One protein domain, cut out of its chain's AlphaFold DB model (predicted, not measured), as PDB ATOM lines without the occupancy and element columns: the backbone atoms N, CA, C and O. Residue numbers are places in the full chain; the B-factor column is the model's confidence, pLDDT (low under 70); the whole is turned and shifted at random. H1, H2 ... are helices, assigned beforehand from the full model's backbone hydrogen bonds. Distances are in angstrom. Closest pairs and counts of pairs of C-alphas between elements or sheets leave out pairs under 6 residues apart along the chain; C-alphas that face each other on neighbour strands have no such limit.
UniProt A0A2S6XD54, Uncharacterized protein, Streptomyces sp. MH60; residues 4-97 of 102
ATOM      1  N   ILE A   4      55.170  34.161  41.592       71.81
ATOM      2  CA  ILE A   4      53.949  34.012  40.781       71.81
ATOM      3  C   ILE A   4      54.006  34.868  39.505       71.81
ATOM      4  O   ILE A   4      53.628  34.384  38.441       71.81
ATOM      5  N   ASN A   5      54.517  36.100  39.591       84.00
ATOM      6  CA  ASN A   5      54.629  36.988  38.431       84.00
ATOM      7  C   ASN A   5      55.647  36.451  37.417       84.00
ATOM      8  O   ASN A   5      55.459  36.619  36.217       84.00
ATOM      9  N   ASP A   6      56.698  35.781  37.896       89.88
ATOM     10  CA  ASP A   6      57.741  35.223  37.037       89.88
ATOM     11  C   ASP A   6      57.218  33.997  36.266       89.88
ATOM     12  O   ASP A   6      57.484  33.857  35.075       89.88
ATOM     13  N   ILE A   7      56.403  33.141  36.903       93.06
ATOM     14  CA  ILE A   7      55.756  31.995  36.233       93.06
ATOM     15  C   ILE A   7      54.856  32.469  35.088       93.06
ATOM     16  O   ILE A   7      54.942  31.931  33.986       93.06
ATOM     17  N   GLU A   8      54.003  33.465  35.342       93.81
ATOM     18  CA  GLU A   8      53.128  34.018  34.307       93.81
ATOM     19  C   GLU A   8      53.934  34.664  33.179       93.81
ATOM     20  O   GLU A   8      53.675  34.383  32.010       93.81
ATOM     21  N   PHE A   9      54.933  35.482  33.516       95.25
ATOM     22  CA  PHE A   9      55.785  36.143  32.533       95.25
ATOM     23  C   PHE A   9      56.445  35.133  31.581       95.25
ATOM     24  O   PHE A   9      56.265  35.220  30.365       95.25
ATOM     25  N   TYR A  10      57.154  34.137  32.120       95.94
ATOM     26  CA  TYR A  10      57.844  33.142  31.297       95.94
ATOM     27  C   TYR A  10      56.874  32.216  30.566       95.94
ATOM     28  O   TYR A  10      57.139  31.815  29.435       95.94
ATOM     29  N   GLY A  11      55.735  31.891  31.176       95.12
ATOM     30  CA  GLY A  11      54.699  31.106  30.523       95.12
ATOM     31  C   GLY A  11      54.102  31.817  29.305       95.12
ATOM     32  O   GLY A  11      53.980  31.204  28.246       95.12
ATOM     33  N   ARG A  12      53.812  33.122  29.416       95.31
ATOM     34  CA  ARG A  12      53.344  33.951  28.293       95.31
ATOM     35  C   ARG A  12      54.406  34.105  27.204       95.31
ATOM     36  O   ARG A  12      54.054  34.028  26.034       95.31
ATOM     37  N   ALA A  13      55.679  34.264  27.568       96.31
ATOM     38  CA  ALA A  13      56.774  34.341  26.598       96.31
ATOM     39  C   ALA A  13      56.903  33.053  25.760       96.31
ATOM     40  O   ALA A  13      57.171  33.118  24.563       96.31
ATOM     41  N   VAL A  14      56.657  31.881  26.359       95.81
ATOM     42  CA  VAL A  14      56.602  30.607  25.618       95.81
ATOM     43  C   VAL A  14      55.406  30.558  24.670       95.81
ATOM     44  O   VAL A  14      55.555  30.137  23.527       95.81
ATOM     45  N   ASP A  15      54.223  30.974  25.125       94.00
ATOM     46  CA  ASP A  15      53.019  30.988  24.281       94.00
ATOM     47  C   ASP A  15      53.117  32.002  23.127       94.00
ATOM     48  O   ASP A  15      52.516  31.790  22.076       94.00
ATOM     49  N   ALA A  16      53.886  33.078  23.306       95.88
ATOM     50  CA  ALA A  16      54.172  34.084  22.284       95.88
ATOM     51  C   ALA A  16      55.330  33.703  21.340       95.88
ATOM     52  O   ALA A  16      55.695  34.502  20.482       95.88
ATOM     53  N   GLU A  17      55.914  32.507  21.498       96.25
ATOM     54  CA  GLU A  17      57.096  32.044  20.752       96.25
ATOM     55  C   GLU A  17      58.340  32.943  20.931       96.25
ATOM     56  O   GLU A  17      59.291  32.877  20.155       96.25
ATOM     57  N   GLU A  18      58.367  33.763  21.986       97.38
ATOM     58  CA  GLU A  18      59.501  34.628  22.332       97.38
ATOM     59  C   GLU A  18      60.617  33.855  23.047       97.38
ATOM     60  O   GLU A  18      61.785  34.241  22.981       97.38
ATOM     61  N   LEU A  19      60.268  32.759  23.728       96.69
ATOM     62  CA  LEU A  19      61.203  31.848  24.385       96.69
ATOM     63  C   LEU A  19      60.852  30.395  24.086       96.69
ATOM     64  O   LEU A  19      59.680  30.010  24.063       96.69
ATOM     65  N   SER A  20      61.870  29.542  23.968       97.31
ATOM     66  CA  SER A  20      61.631  28.100  24.019       97.31
ATOM     67  C   SER A  20      61.198  27.663  25.433       97.31
ATOM     68  O   SER A  20      61.583  28.288  26.430       97.31
ATOM     69  N   PRO A  21      60.446  26.552  25.575       95.94
ATOM     70  CA  PRO A  21      60.071  26.020  26.888       95.94
ATOM     71  C   PRO A  21      61.271  25.731  27.802       95.94
ATOM     72  O   PRO A  21      61.185  25.902  29.018       95.94
ATOM     73  N   GLU A  22      62.393  25.298  27.225       96.62
ATOM     74  CA  GLU A  22      63.622  25.004  27.963       96.62
ATOM     75  C   GLU A  22      64.287  26.282  28.488       96.62
ATOM     76  O   GLU A  22      64.672  26.351  29.658       96.62
ATOM     77  N   GLU A  23      64.367  27.326  27.659       97.31
ATOM     78  CA  GLU A  23      64.919  28.621  28.065       97.31
ATOM     79  C   GLU A  23      64.063  29.294  29.133       97.31
ATOM     80  O   GLU A  23      64.611  29.805  30.109       97.31
ATOM     81  N   ALA A  24      62.740  29.252  28.989       96.75
ATOM     82  CA  ALA A  24      61.809  29.769  29.983       96.75
ATOM     83  C   ALA A  24      61.949  29.041  31.329       96.75
ATOM     84  O   ALA A  24      62.019  29.681  32.379       96.75
ATOM     85  N   ALA A  25      62.067  27.708  31.317       96.44
ATOM     86  CA  ALA A  25      62.278  26.922  32.531       96.44
ATOM     87  C   ALA A  25      63.618  27.235  33.208       96.44
ATOM     88  O   ALA A  25      63.680  27.359  34.433       96.44
ATOM     89  N   ARG A  26      64.690  27.399  32.426       95.69
ATOM     90  CA  ARG A  26      66.006  27.774  32.952       95.69
ATOM     91  C   ARG A  26      65.982  29.172  33.570       95.69
ATOM     92  O   ARG A  26      66.405  29.326  34.709       95.69
ATOM     93  N   GLN A  27      65.429  30.162  32.870       95.12
ATOM     94  CA  GLN A  27      65.339  31.535  33.375       95.12
ATOM     95  C   GLN A  27      64.437  31.645  34.613       95.12
ATOM     96  O   GLN A  27      64.781  32.346  35.566       95.12
ATOM     97  N   LEU A  28      63.334  30.893  34.661       94.75
ATOM     98  CA  LEU A  28      62.502  30.791  35.860       94.75
ATOM     99  C   LEU A  28      63.280  30.169  37.030       94.75
ATOM    100  O   LEU A  28      63.252  30.711  38.138       94.75
ATOM    101  N   ALA A  29      64.012  29.076  36.802       94.31
ATOM    102  CA  ALA A  29      64.845  28.457  37.833       94.31
ATOM    103  C   ALA A  29      65.921  29.423  38.358       94.31
ATOM    104  O   ALA A  29      66.050  29.584  39.574       94.31
ATOM    105  N   ASP A  30      66.608  30.140  37.469       93.00
ATOM    106  CA  ASP A  30      67.617  31.139  37.832       93.00
ATOM    107  C   ASP A  30      66.993  32.285  38.657       93.00
ATOM    108  O   ASP A  30      67.510  32.664  39.714       93.00
ATOM    109  N   SER A  31      65.821  32.783  38.241       90.69
ATOM    110  CA  SER A  31      65.091  33.850  38.947       90.69
ATOM    111  C   SER A  31      64.610  33.440  40.345       90.69
ATOM    112  O   SER A  31      64.525  34.278  41.246       90.69
ATOM    113  N   SER A  32      64.388  32.140  40.565       87.62
ATOM    114  CA  SER A  32      63.930  31.589  41.845       87.62
ATOM    115  C   SER A  32      64.995  31.591  42.952       87.62
ATOM    116  O   SER A  32      64.688  31.218  44.086       87.62
ATOM    117  N   ARG A  33      66.246  31.980  42.649       85.88
ATOM    118  CA  ARG A  33      67.387  32.003  43.592       85.88
ATOM    119  C   ARG A  33      67.593  30.671  44.331       85.88
ATOM    120  O   ARG A  33      67.884  30.654  45.524       85.88
ATOM    121  N   GLY A  34      67.423  29.558  43.616       84.94
ATOM    122  CA  GLY A  34      67.560  28.199  44.151       84.94
ATOM    123  C   GLY A  34      66.269  27.584  44.700       84.94
ATOM    124  O   GLY A  34      66.297  26.443  45.152       84.94
ATOM    125  N   GLY A  35      65.135  28.292  44.637       87.75
ATOM    126  CA  GLY A  35      63.827  27.748  45.014       87.75
ATOM    127  C   GLY A  35      63.306  26.671  44.056       87.75
ATOM    128  O   GLY A  35      62.507  25.829  44.460       87.75
ATOM    129  N   LEU A  36      63.765  26.672  42.801       92.31
ATOM    130  CA  LEU A  36      63.379  25.721  41.762       92.31
ATOM    131  C   LEU A  36      64.612  25.161  41.048       92.31
ATOM    132  O   LEU A  36      65.537  25.888  40.696       92.31
ATOM    133  N   THR A  37      64.583  23.860  40.763       95.19
ATOM    134  CA  THR A  37      65.468  23.264  39.751       95.19
ATOM    135  C   THR A  37      64.913  23.552  38.351       95.19
ATOM    136  O   THR A  37      63.703  23.751  38.227       95.19
ATOM    137  N   PRO A  38      65.721  23.485  37.272       93.31
ATOM    138  CA  PRO A  38      65.212  23.629  35.902       93.31
ATOM    139  C   PRO A  38      64.060  22.669  35.581       93.31
ATOM    140  O   PRO A  38      63.064  23.057  34.979       93.31
ATOM    141  N   ARG A  39      64.135  21.423  36.068       95.88
ATOM    142  CA  ARG A  39      63.047  20.446  35.929       95.88
ATOM    143  C   ARG A  39      61.787  20.866  36.691       95.88
ATOM    144  O   ARG A  39      60.687  20.717  36.169       95.88
ATOM    145  N   GLY A  40      61.940  21.365  37.918       95.62
ATOM    146  CA  GLY A  40      60.820  21.868  38.716       95.62
ATOM    147  C   GLY A  40      60.156  23.083  38.068       95.62
ATOM    148  O   GLY A  40      58.935  23.134  37.966       95.62
ATOM    149  N   ALA A  41      60.958  24.014  37.552       95.75
ATOM    150  CA  ALA A  41      60.483  25.170  36.804       95.75
ATOM    151  C   ALA A  41      59.726  24.762  35.529       95.75
ATOM    152  O   ALA A  41      58.638  25.274  35.280       95.75
ATOM    153  N   ALA A  42      60.241  23.789  34.768       96.50
ATOM    154  CA  ALA A  42      59.559  23.266  33.583       96.50
ATOM    155  C   ALA A  42      58.187  22.666  33.925       96.50
ATOM    156  O   ALA A  42      57.204  22.927  33.231       96.50
ATOM    157  N   GLN A  43      58.104  21.899  35.017       96.69
ATOM    158  CA  GLN A  43      56.841  21.323  35.481       96.69
ATOM    159  C   GLN A  43      55.840  22.412  35.885       96.69
ATOM    160  O   GLN A  43      54.691  22.369  35.460       96.69
ATOM    161  N   ILE A  44      56.282  23.415  36.647       95.31
ATOM    162  CA  ILE A  44      55.426  24.529  37.078       95.31
ATOM    163  C   ILE A  44      54.901  25.323  35.881       95.31
ATOM    164  O   ILE A  44      53.719  25.654  35.846       95.31
ATOM    165  N   LEU A  45      55.751  25.602  34.889       95.75
ATOM    166  CA  LEU A  45      55.327  26.269  33.658       95.75
ATOM    167  C   LEU A  45      54.297  25.432  32.899       95.75
ATOM    168  O   LEU A  45      53.283  25.968  32.459       95.75
ATOM    169  N   ALA A  46      54.509  24.120  32.777       95.38
ATOM    170  CA  ALA A  46      53.545  23.227  32.137       95.38
ATOM    171  C   ALA A  46      52.199  23.196  32.884       95.38
ATOM    172  O   ALA A  46      51.140  23.279  32.256       95.38
ATOM    173  N   ASP A  47      52.227  23.134  34.216       95.25
ATOM    174  CA  ASP A  47      51.024  23.125  35.050       95.25
ATOM    175  C   ASP A  47      50.264  24.453  34.971       95.25
ATOM    176  O   ASP A  47      49.038  24.448  34.829       95.25
ATOM    177  N   TRP A  48      50.982  25.582  35.010       94.88
ATOM    178  CA  TRP A  48      50.410  26.917  34.842       94.88
ATOM    179  C   TRP A  48      49.764  27.075  33.461       94.88
ATOM    180  O   TRP A  48      48.589  27.437  33.394       94.88
ATOM    181  N   ARG A  49      50.460  26.707  32.375       94.56
ATOM    182  CA  ARG A  49      49.915  26.759  31.003       94.56
ATOM    183  C   ARG A  49      48.672  25.886  30.867       94.56
ATOM    184  O   ARG A  49      47.646  26.329  30.360       94.56
ATOM    185  N   GLY A  50      48.719  24.663  31.396       94.25
ATOM    186  CA  GLY A  50      47.565  23.768  31.392       94.25
ATOM    187  C   GLY A  50      46.389  24.299  32.222       94.25
ATOM    188  O   GLY A  50      45.231  24.056  31.880       94.25
ATOM    189  N   ALA A  51      46.647  25.005  33.326       93.88
ATOM    190  CA  ALA A  51      45.606  25.659  34.116       93.88
ATOM    191  C   ALA A  51      44.993  26.855  33.378       93.88
ATOM    192  O   ALA A  51      43.765  26.977  33.357       93.88
ATOM    193  N   LEU A  52      45.826  27.677  32.741       94.31
ATOM    194  CA  LEU A  52      45.401  28.812  31.935       94.31
ATOM    195  C   LEU A  52      44.515  28.364  30.767       94.31
ATOM    196  O   LEU A  52      43.407  28.869  30.624       94.31
ATOM    197  N   GLU A  53      44.934  27.347  30.011       94.44
ATOM    198  CA  GLU A  53      44.155  26.815  28.888       94.44
ATOM    199  C   GLU A  53      42.763  26.331  29.336       94.44
ATOM    200  O   GLU A  53      41.749  26.593  28.683       94.44
ATOM    201  N   ARG A  54      42.680  25.641  30.485       94.12
ATOM    202  CA  ARG A  54      41.393  25.210  31.058       94.12
ATOM    203  C   ARG A  54      40.527  26.396  31.475       94.12
ATOM    204  O   ARG A  54      39.319  26.361  31.250       94.12
ATOM    205  N   TYR A  55      41.128  27.418  32.078       94.44
ATOM    206  CA  TYR A  55      40.419  28.624  32.492       94.44
ATOM    207  C   TYR A  55      39.857  29.387  31.288       94.44
ATOM    208  O   TYR A  55      38.662  29.677  31.252       94.44
ATOM    209  N   GLU A  56      40.686  29.653  30.279       96.00
ATOM    210  CA  GLU A  56      40.292  30.373  29.066       96.00
ATOM    211  C   GLU A  56      39.197  29.613  28.303       96.00
ATOM    212  O   GLU A  56      38.189  30.204  27.902       96.00
ATOM    213  N   ARG A  57      39.323  28.283  28.185       95.94
ATOM    214  CA  ARG A  57      38.286  27.437  27.578       95.94
ATOM    215  C   ARG A  57      36.977  27.484  28.359       95.94
ATOM    216  O   ARG A  57      35.923  27.677  27.757       95.94
ATOM    217  N   GLY A  58      37.035  27.333  29.682       96.31
ATOM    218  CA  GLY A  58      35.856  27.413  30.544       96.31
ATOM    219  C   GLY A  58      35.161  28.769  30.417       96.31
ATOM    220  O   GLY A  58      33.948  28.826  30.234       96.31
ATOM    221  N   HIS A  59      35.933  29.857  30.408       97.69
ATOM    222  CA  HIS A  59      35.416  31.207  30.215       97.69
ATOM    223  C   HIS A  59      34.711  31.378  28.857       97.69
ATOM    224  O   HIS A  59      33.600  31.920  28.793       97.69
ATOM    225  N   ALA A  60      35.311  30.881  27.771       97.62
ATOM    226  CA  ALA A  60      34.722  30.920  26.434       97.62
ATOM    227  C   ALA A  60      33.437  30.076  26.335       97.62
ATOM    228  O   ALA A  60      32.427  30.534  25.783       97.62
ATOM    229  N   ASP A  61      33.445  28.872  26.911       97.56
ATOM    230  CA  ASP A  61      32.292  27.975  26.945       97.56
ATOM    231  C   ASP A  61      31.135  28.614  27.735       97.56
ATOM    232  O   ASP A  61      30.014  28.717  27.226       97.56
ATOM    233  N   THR A  62      31.402  29.136  28.938       97.75
ATOM    234  CA  THR A  62      30.404  29.842  29.757       97.75
ATOM    235  C   THR A  62      29.837  31.054  29.024       97.75
ATOM    236  O   THR A  62      28.619  31.220  28.971       97.75
ATOM    237  N   THR A  63      30.684  31.870  28.395       98.44
ATOM    238  CA  THR A  63      30.241  33.035  27.611       98.44
ATOM    239  C   THR A  63      29.316  32.626  26.464       98.44
ATOM    240  O   THR A  63      28.291  33.268  26.215       98.44
ATOM    241  N   THR A  64      29.642  31.528  25.781       98.25
ATOM    242  CA  THR A  64      28.838  30.988  24.679       98.25
ATOM    243  C   THR A  64      27.480  30.491  25.169       98.25
ATOM    244  O   THR A  64      26.451  30.817  24.570       98.25
ATOM    245  N   VAL A  65      27.453  29.753  26.281       98.25
ATOM    246  CA  VAL A  65      26.217  29.253  26.898       98.25
ATOM    247  C   VAL A  65      25.329  30.407  27.356       98.25
ATOM    248  O   VAL A  65      24.155  30.449  26.991       98.25
ATOM    249  N   LEU A  66      25.882  31.383  28.080       98.38
ATOM    250  CA  LEU A  66      25.130  32.554  28.538       98.38
ATOM    251  C   LEU A  66      24.517  33.324  27.364       98.38
ATOM    252  O   LEU A  66      23.358  33.738  27.427       98.38
ATOM    253  N   ARG A  67      25.257  33.471  26.258       98.38
ATOM    254  CA  ARG A  67      24.746  34.099  25.034       98.38
ATOM    255  C   ARG A  67      23.595  33.306  24.412       98.38
ATOM    256  O   ARG A  67      22.623  33.919  23.979       98.38
ATOM    257  N   ALA A  68      23.696  31.979  24.347       98.12
ATOM    258  CA  ALA A  68      22.636  31.131  23.806       98.12
ATOM    259  C   ALA A  68      21.353  31.248  24.641       98.12
ATOM    260  O   ALA A  68      20.300  31.581  24.093       98.12
ATOM    261  N   LEU A  69      21.474  31.090  25.961       97.88
ATOM    262  CA  LEU A  69      20.351  31.158  26.896       97.88
ATOM    263  C   LEU A  69      19.662  32.526  26.863       97.88
ATOM    264  O   LEU A  69      18.437  32.595  26.786       97.88
ATOM    265  N   ARG A  70      20.437  33.619  26.823       98.38
ATOM    266  CA  ARG A  70      19.896  34.983  26.688       98.38
ATOM    267  C   ARG A  70      19.067  35.174  25.414       98.38
ATOM    268  O   ARG A  70      18.146  35.979  25.401       98.38
ATOM    269  N   ASN A  71      19.382  34.428  24.360       98.19
ATOM    270  CA  ASN A  71      18.689  34.491  23.076       98.19
ATOM    271  C   ASN A  71      17.588  33.419  22.941       98.19
ATOM    272  O   ASN A  71      17.162  33.130  21.825       98.19
ATOM    273  N   GLY A  72      17.165  32.785  24.043       98.25
ATOM    274  CA  GLY A  72      16.140  31.735  24.032       98.25
ATOM    275  C   GLY A  72      16.582  30.434  23.354       98.25
ATOM    276  O   GLY A  72      15.743  29.623  22.972       98.25
ATOM    277  N   ARG A  73      17.892  30.228  23.171       98.25
ATOM    278  CA  ARG A  73      18.465  29.018  22.567       98.25
ATOM    279  C   ARG A  73      19.010  28.091  23.657       98.25
ATOM    280  O   ARG A  73      19.544  28.582  24.654       98.25
ATOM    281  N   PRO A  74      18.941  26.762  23.473       97.69
ATOM    282  CA  PRO A  74      19.570  25.829  24.400       97.69
ATOM    283  C   PRO A  74      21.098  25.984  24.397       97.69
ATOM    284  O   PRO A  74      21.692  26.463  23.426       97.69
ATOM    285  N   ALA A  75      21.737  25.541  25.483       97.12
ATOM    286  CA  ALA A  75      23.190  25.431  25.555       97.12
ATOM    287  C   ALA A  75      23.712  24.516  24.425       97.12
ATOM    288  O   ALA A  75      23.125  23.453  24.197       97.12
ATOM    289  N   PRO A  76      24.802  24.881  23.723       98.00
ATOM    290  CA  PRO A  76      25.338  24.044  22.656       98.00
ATOM    291  C   PRO A  76      25.731  22.652  23.157       98.00
ATOM    292  O   PRO A  76      26.498  22.519  24.112       98.00
ATOM    293  N   GLU A  77      25.254  21.606  22.479       97.50
ATOM    294  CA  GLU A  77      25.439  20.215  22.920       97.50
ATOM    295  C   GLU A  77      26.907  19.822  23.102       97.50
ATOM    296  O   GLU A  77      27.233  19.069  24.019       97.50
ATOM    297  N   PHE A  78      27.803  20.337  22.257       96.62
ATOM    298  CA  PHE A  78      29.230  20.029  22.347       96.62
ATOM    299  C   PHE A  78      29.865  20.564  23.641       96.62
ATOM    300  O   PHE A  78      30.759  19.915  24.182       96.62
ATOM    301  N   ILE A  79      29.383  21.699  24.163       97.31
ATOM    302  CA  ILE A  79      29.841  22.268  25.439       97.31
ATOM    303  C   ILE A  79      29.300  21.422  26.588       97.31
ATOM    304  O   ILE A  79      30.062  20.963  27.435       97.31
ATOM    305  N   THR A  80      27.997  21.128  26.572       96.25
ATOM    306  CA  THR A  80      27.355  20.288  27.591       96.25
ATOM    307  C   THR A  80      28.007  18.905  27.673       96.25
ATOM    308  O   THR A  80      28.261  18.390  28.762       96.25
ATOM    309  N   ARG A  81      28.327  18.295  26.524       96.94
ATOM    310  CA  ARG A  81      29.029  17.007  26.457       96.94
ATOM    311  C   ARG A  81      30.423  17.092  27.073       96.94
ATOM    312  O   ARG A  81      30.743  16.257  27.917       96.94
ATOM    313  N   ARG A  82      31.208  18.107  26.701       95.19
ATOM    314  CA  ARG A  82      32.556  18.332  27.235       95.19
ATOM    315  C   ARG A  82      32.539  18.509  28.752       95.19
ATOM    316  O   ARG A  82      33.274  17.816  29.444       95.19
ATOM    317  N   TRP A  83      31.656  19.355  29.283       95.31
ATOM    318  CA  TRP A  83      31.537  19.556  30.732       95.31
ATOM    319  C   TRP A  83      31.188  18.257  31.464       95.31
ATOM    320  O   TRP A  83      31.784  17.943  32.491       95.31
ATOM    321  N   ASN A  84      30.284  17.446  30.910       95.62
ATOM    322  CA  ASN A  84      29.960  16.137  31.479       95.62
ATOM    323  C   ASN A  84      31.163  15.178  31.473       95.62
ATOM    324  O   ASN A  84      31.348  14.399  32.408       95.62
ATOM    325  N   GLU A  85      31.986  15.202  30.425       95.25
ATOM    326  CA  GLU A  85      33.217  14.411  30.348       95.25
ATOM    327  C   GLU A  85      34.261  14.871  31.366       95.25
ATOM    328  O   GLU A  85      34.827  14.032  32.069       95.25
ATOM    329  N   GLU A  86      34.458  16.181  31.512       91.69
ATOM    330  CA  GLU A  86      35.370  16.767  32.497       91.69
ATOM    331  C   GLU A  86      34.953  16.430  33.932       91.69
ATOM    332  O   GLU A  86      35.793  16.003  34.726       91.69
ATOM    333  N   GLN A  87      33.659  16.520  34.252       90.94
ATOM    334  CA  GLN A  87      33.126  16.130  35.562       90.94
ATOM    335  C   GLN A  87      33.351  14.642  35.851       90.94
ATOM    336  O   GLN A  87      33.809  14.271  36.933       90.94
ATOM    337  N   ARG A  88      33.110  13.767  34.864       93.69
ATOM    338  CA  ARG A  88      33.398  12.329  35.000       93.69
ATOM    339  C   ARG A  88      34.889  12.061  35.195       93.69
ATOM    340  O   ARG A  88      35.251  11.219  36.014       93.69
ATOM    341  N   ALA A  89      35.755  12.754  34.460       90.25
ATOM    342  CA  ALA A  89      37.200  12.621  34.608       90.25
ATOM    343  C   ALA A  89      37.674  13.097  35.991       90.25
ATOM    344  O   ALA A  89      38.481  12.417  36.628       90.25
ATOM    345  N   ALA A  90      37.142  14.216  36.487       86.69
ATOM    346  CA  ALA A  90      37.426  14.727  37.824       86.69
ATOM    347  C   ALA A  90      36.980  13.740  38.916       86.69
ATOM    348  O   ALA A  90      37.765  13.424  39.810       86.69
ATOM    349  N   ALA A  91      35.775  13.175  38.794       89.69
ATOM    350  CA  ALA A  91      35.271  12.160  39.717       89.69
ATOM    351  C   ALA A  91      36.177  10.917  39.769       89.69
ATOM    352  O   ALA A  91      36.487  10.426  40.853       89.69
ATOM    353  N   ARG A  92      36.679  10.445  38.616       91.25
ATOM    354  CA  ARG A  92      37.643   9.327  38.562       91.25
ATOM    355  C   ARG A  92      38.952   9.661  39.277       91.25
ATOM    356  O   ARG A  92      39.448   8.842  40.040       91.25
ATOM    357  N   ARG A  93      39.504  10.863  39.068       86.25
ATOM    358  CA  ARG A  93      40.738  11.298  39.751       86.25
ATOM    359  C   ARG A  93      40.567  11.331  41.270       86.25
ATOM    360  O   ARG A  93      41.468  10.909  41.984       86.25
ATOM    361  N   LEU A  94      39.414  11.796  41.752       83.00
ATOM    362  CA  LEU A  94      39.100  11.818  43.182       83.00
ATOM    363  C   LEU A  94      38.930  10.408  43.759       83.00
ATOM    364  O   LEU A  94      39.438  10.138  44.843       83.00
ATOM    365  N   ALA A  95      38.282   9.499  43.027       82.88
ATOM    366  CA  ALA A  95      38.095   8.111  43.454       82.88
ATOM    367  C   ALA A  95      39.415   7.320  43.561       82.88
ATOM    368  O   ALA A  95      39.516   6.402  44.369       82.88
ATOM    369  N   HIS A  96      40.427   7.677  42.765       74.81
ATOM    370  CA  HIS A  96      41.751   7.043  42.778       74.81
ATOM    371  C   HIS A  96      42.780   7.764  43.659       74.81
ATOM    372  O   HIS A  96      43.962   7.417  43.624       74.81
ATOM    373  N   ARG A  97      42.369   8.762  44.449       65.31
ATOM    374  CA  ARG A  97      43.279   9.424  45.385       65.31
ATOM    375  C   ARG A  97      43.560   8.457  46.547       65.31
ATOM    376  O   ARG A  97      42.597   8.026  47.187       65.31
TER     377      ARG A  97
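What this domain is: This is residues 4 to 97 of the 102 residues of an uncharacterized protein of Streptomyces sp. MH60 (UniProt A0A2S6XD54). What would one see first? A small helical hairpin, H1 and H2, packs crosswise on the first part of one long helix, H3; beyond the far end of H3 the chain folds back into H4, which spreads away from H3 as a V, with residues 84 to 97 sticking out. What is it built of? The printed part has 94 residues with four named helices, H1, H2, H3 and H4 in that order along the chain, and no named strand; the class is all helix. How compact is it? It is loose, with a radius of gyration of the C-alphas of 17.9 A, and its flat outline spans 54 by 35 by 19 A.

Where its parts are: Where do the first two helices run? H1 is residues 4 to 15, 16.8 A from first to last C-alpha, beginning at C-alpha 4 at (53.949, 34.012, 40.781). H2 is residues 21 to 31, 15.2 A long in the same sense. Where does the longest helix run? H3 is residues 38 to 70, 47.6 A from C-alpha 38 at (65.212, 23.629, 35.902) to C-alpha 70 at (19.896, 34.983, 26.688). Where is the last helix? H4 is residues 77 to 95, 27.0 A long, ending at C-alpha 95 at (38.095, 8.111, 43.454).

How they stand to each other: How do H1 and H2 stand? They form a helical hairpin and touch, closest at the C-alphas of Tyr 10 and Ala 24, 5.4 A apart, at a shallow tilt of 21 degrees, opposite ways. How do they meet H3? Residues 7 to 11 of H1 touch residues 44 to 49 of H3, about perpendicular at 79 degrees, with the closest C-alphas, Gly 11 and Leu 45, 5.8 A apart. H2 touches residues 38 to 45 of H3 at a steep tilt of 68 degrees, only just short of about perpendicular, opposite ways, with the closest C-alphas, Ala 25 and Ala 42, 4.7 A apart. The helix packing is mostly crossed, only just: of 3 touching pairs, 1 is at a shallow tilt. And H4? It is close to but not clearly touching H3, with the closest C-alphas, Asp 61 and Ile 79, 6.4 A apart, at a steep tilt of 42 degrees, opposite ways. It is apart from H1 and H2. What do the backbones show? In H1, H2, H3 and H4 every O i to N i+4 pair is within hydrogen-bond range.

The domain as a whole: How far does it reach? The two C-alphas farthest apart, those of Gly 34 and Gly 72, are 55.3 A apart. Is it continuous? The printed part has no cut; the link H1 to H2 is tight, and the links H2 to H3 and H3 to H4 are short. Where is confidence low? The mean pLDDT of the printed part is 93.8, and one printed residue, Arg 97, is under 70.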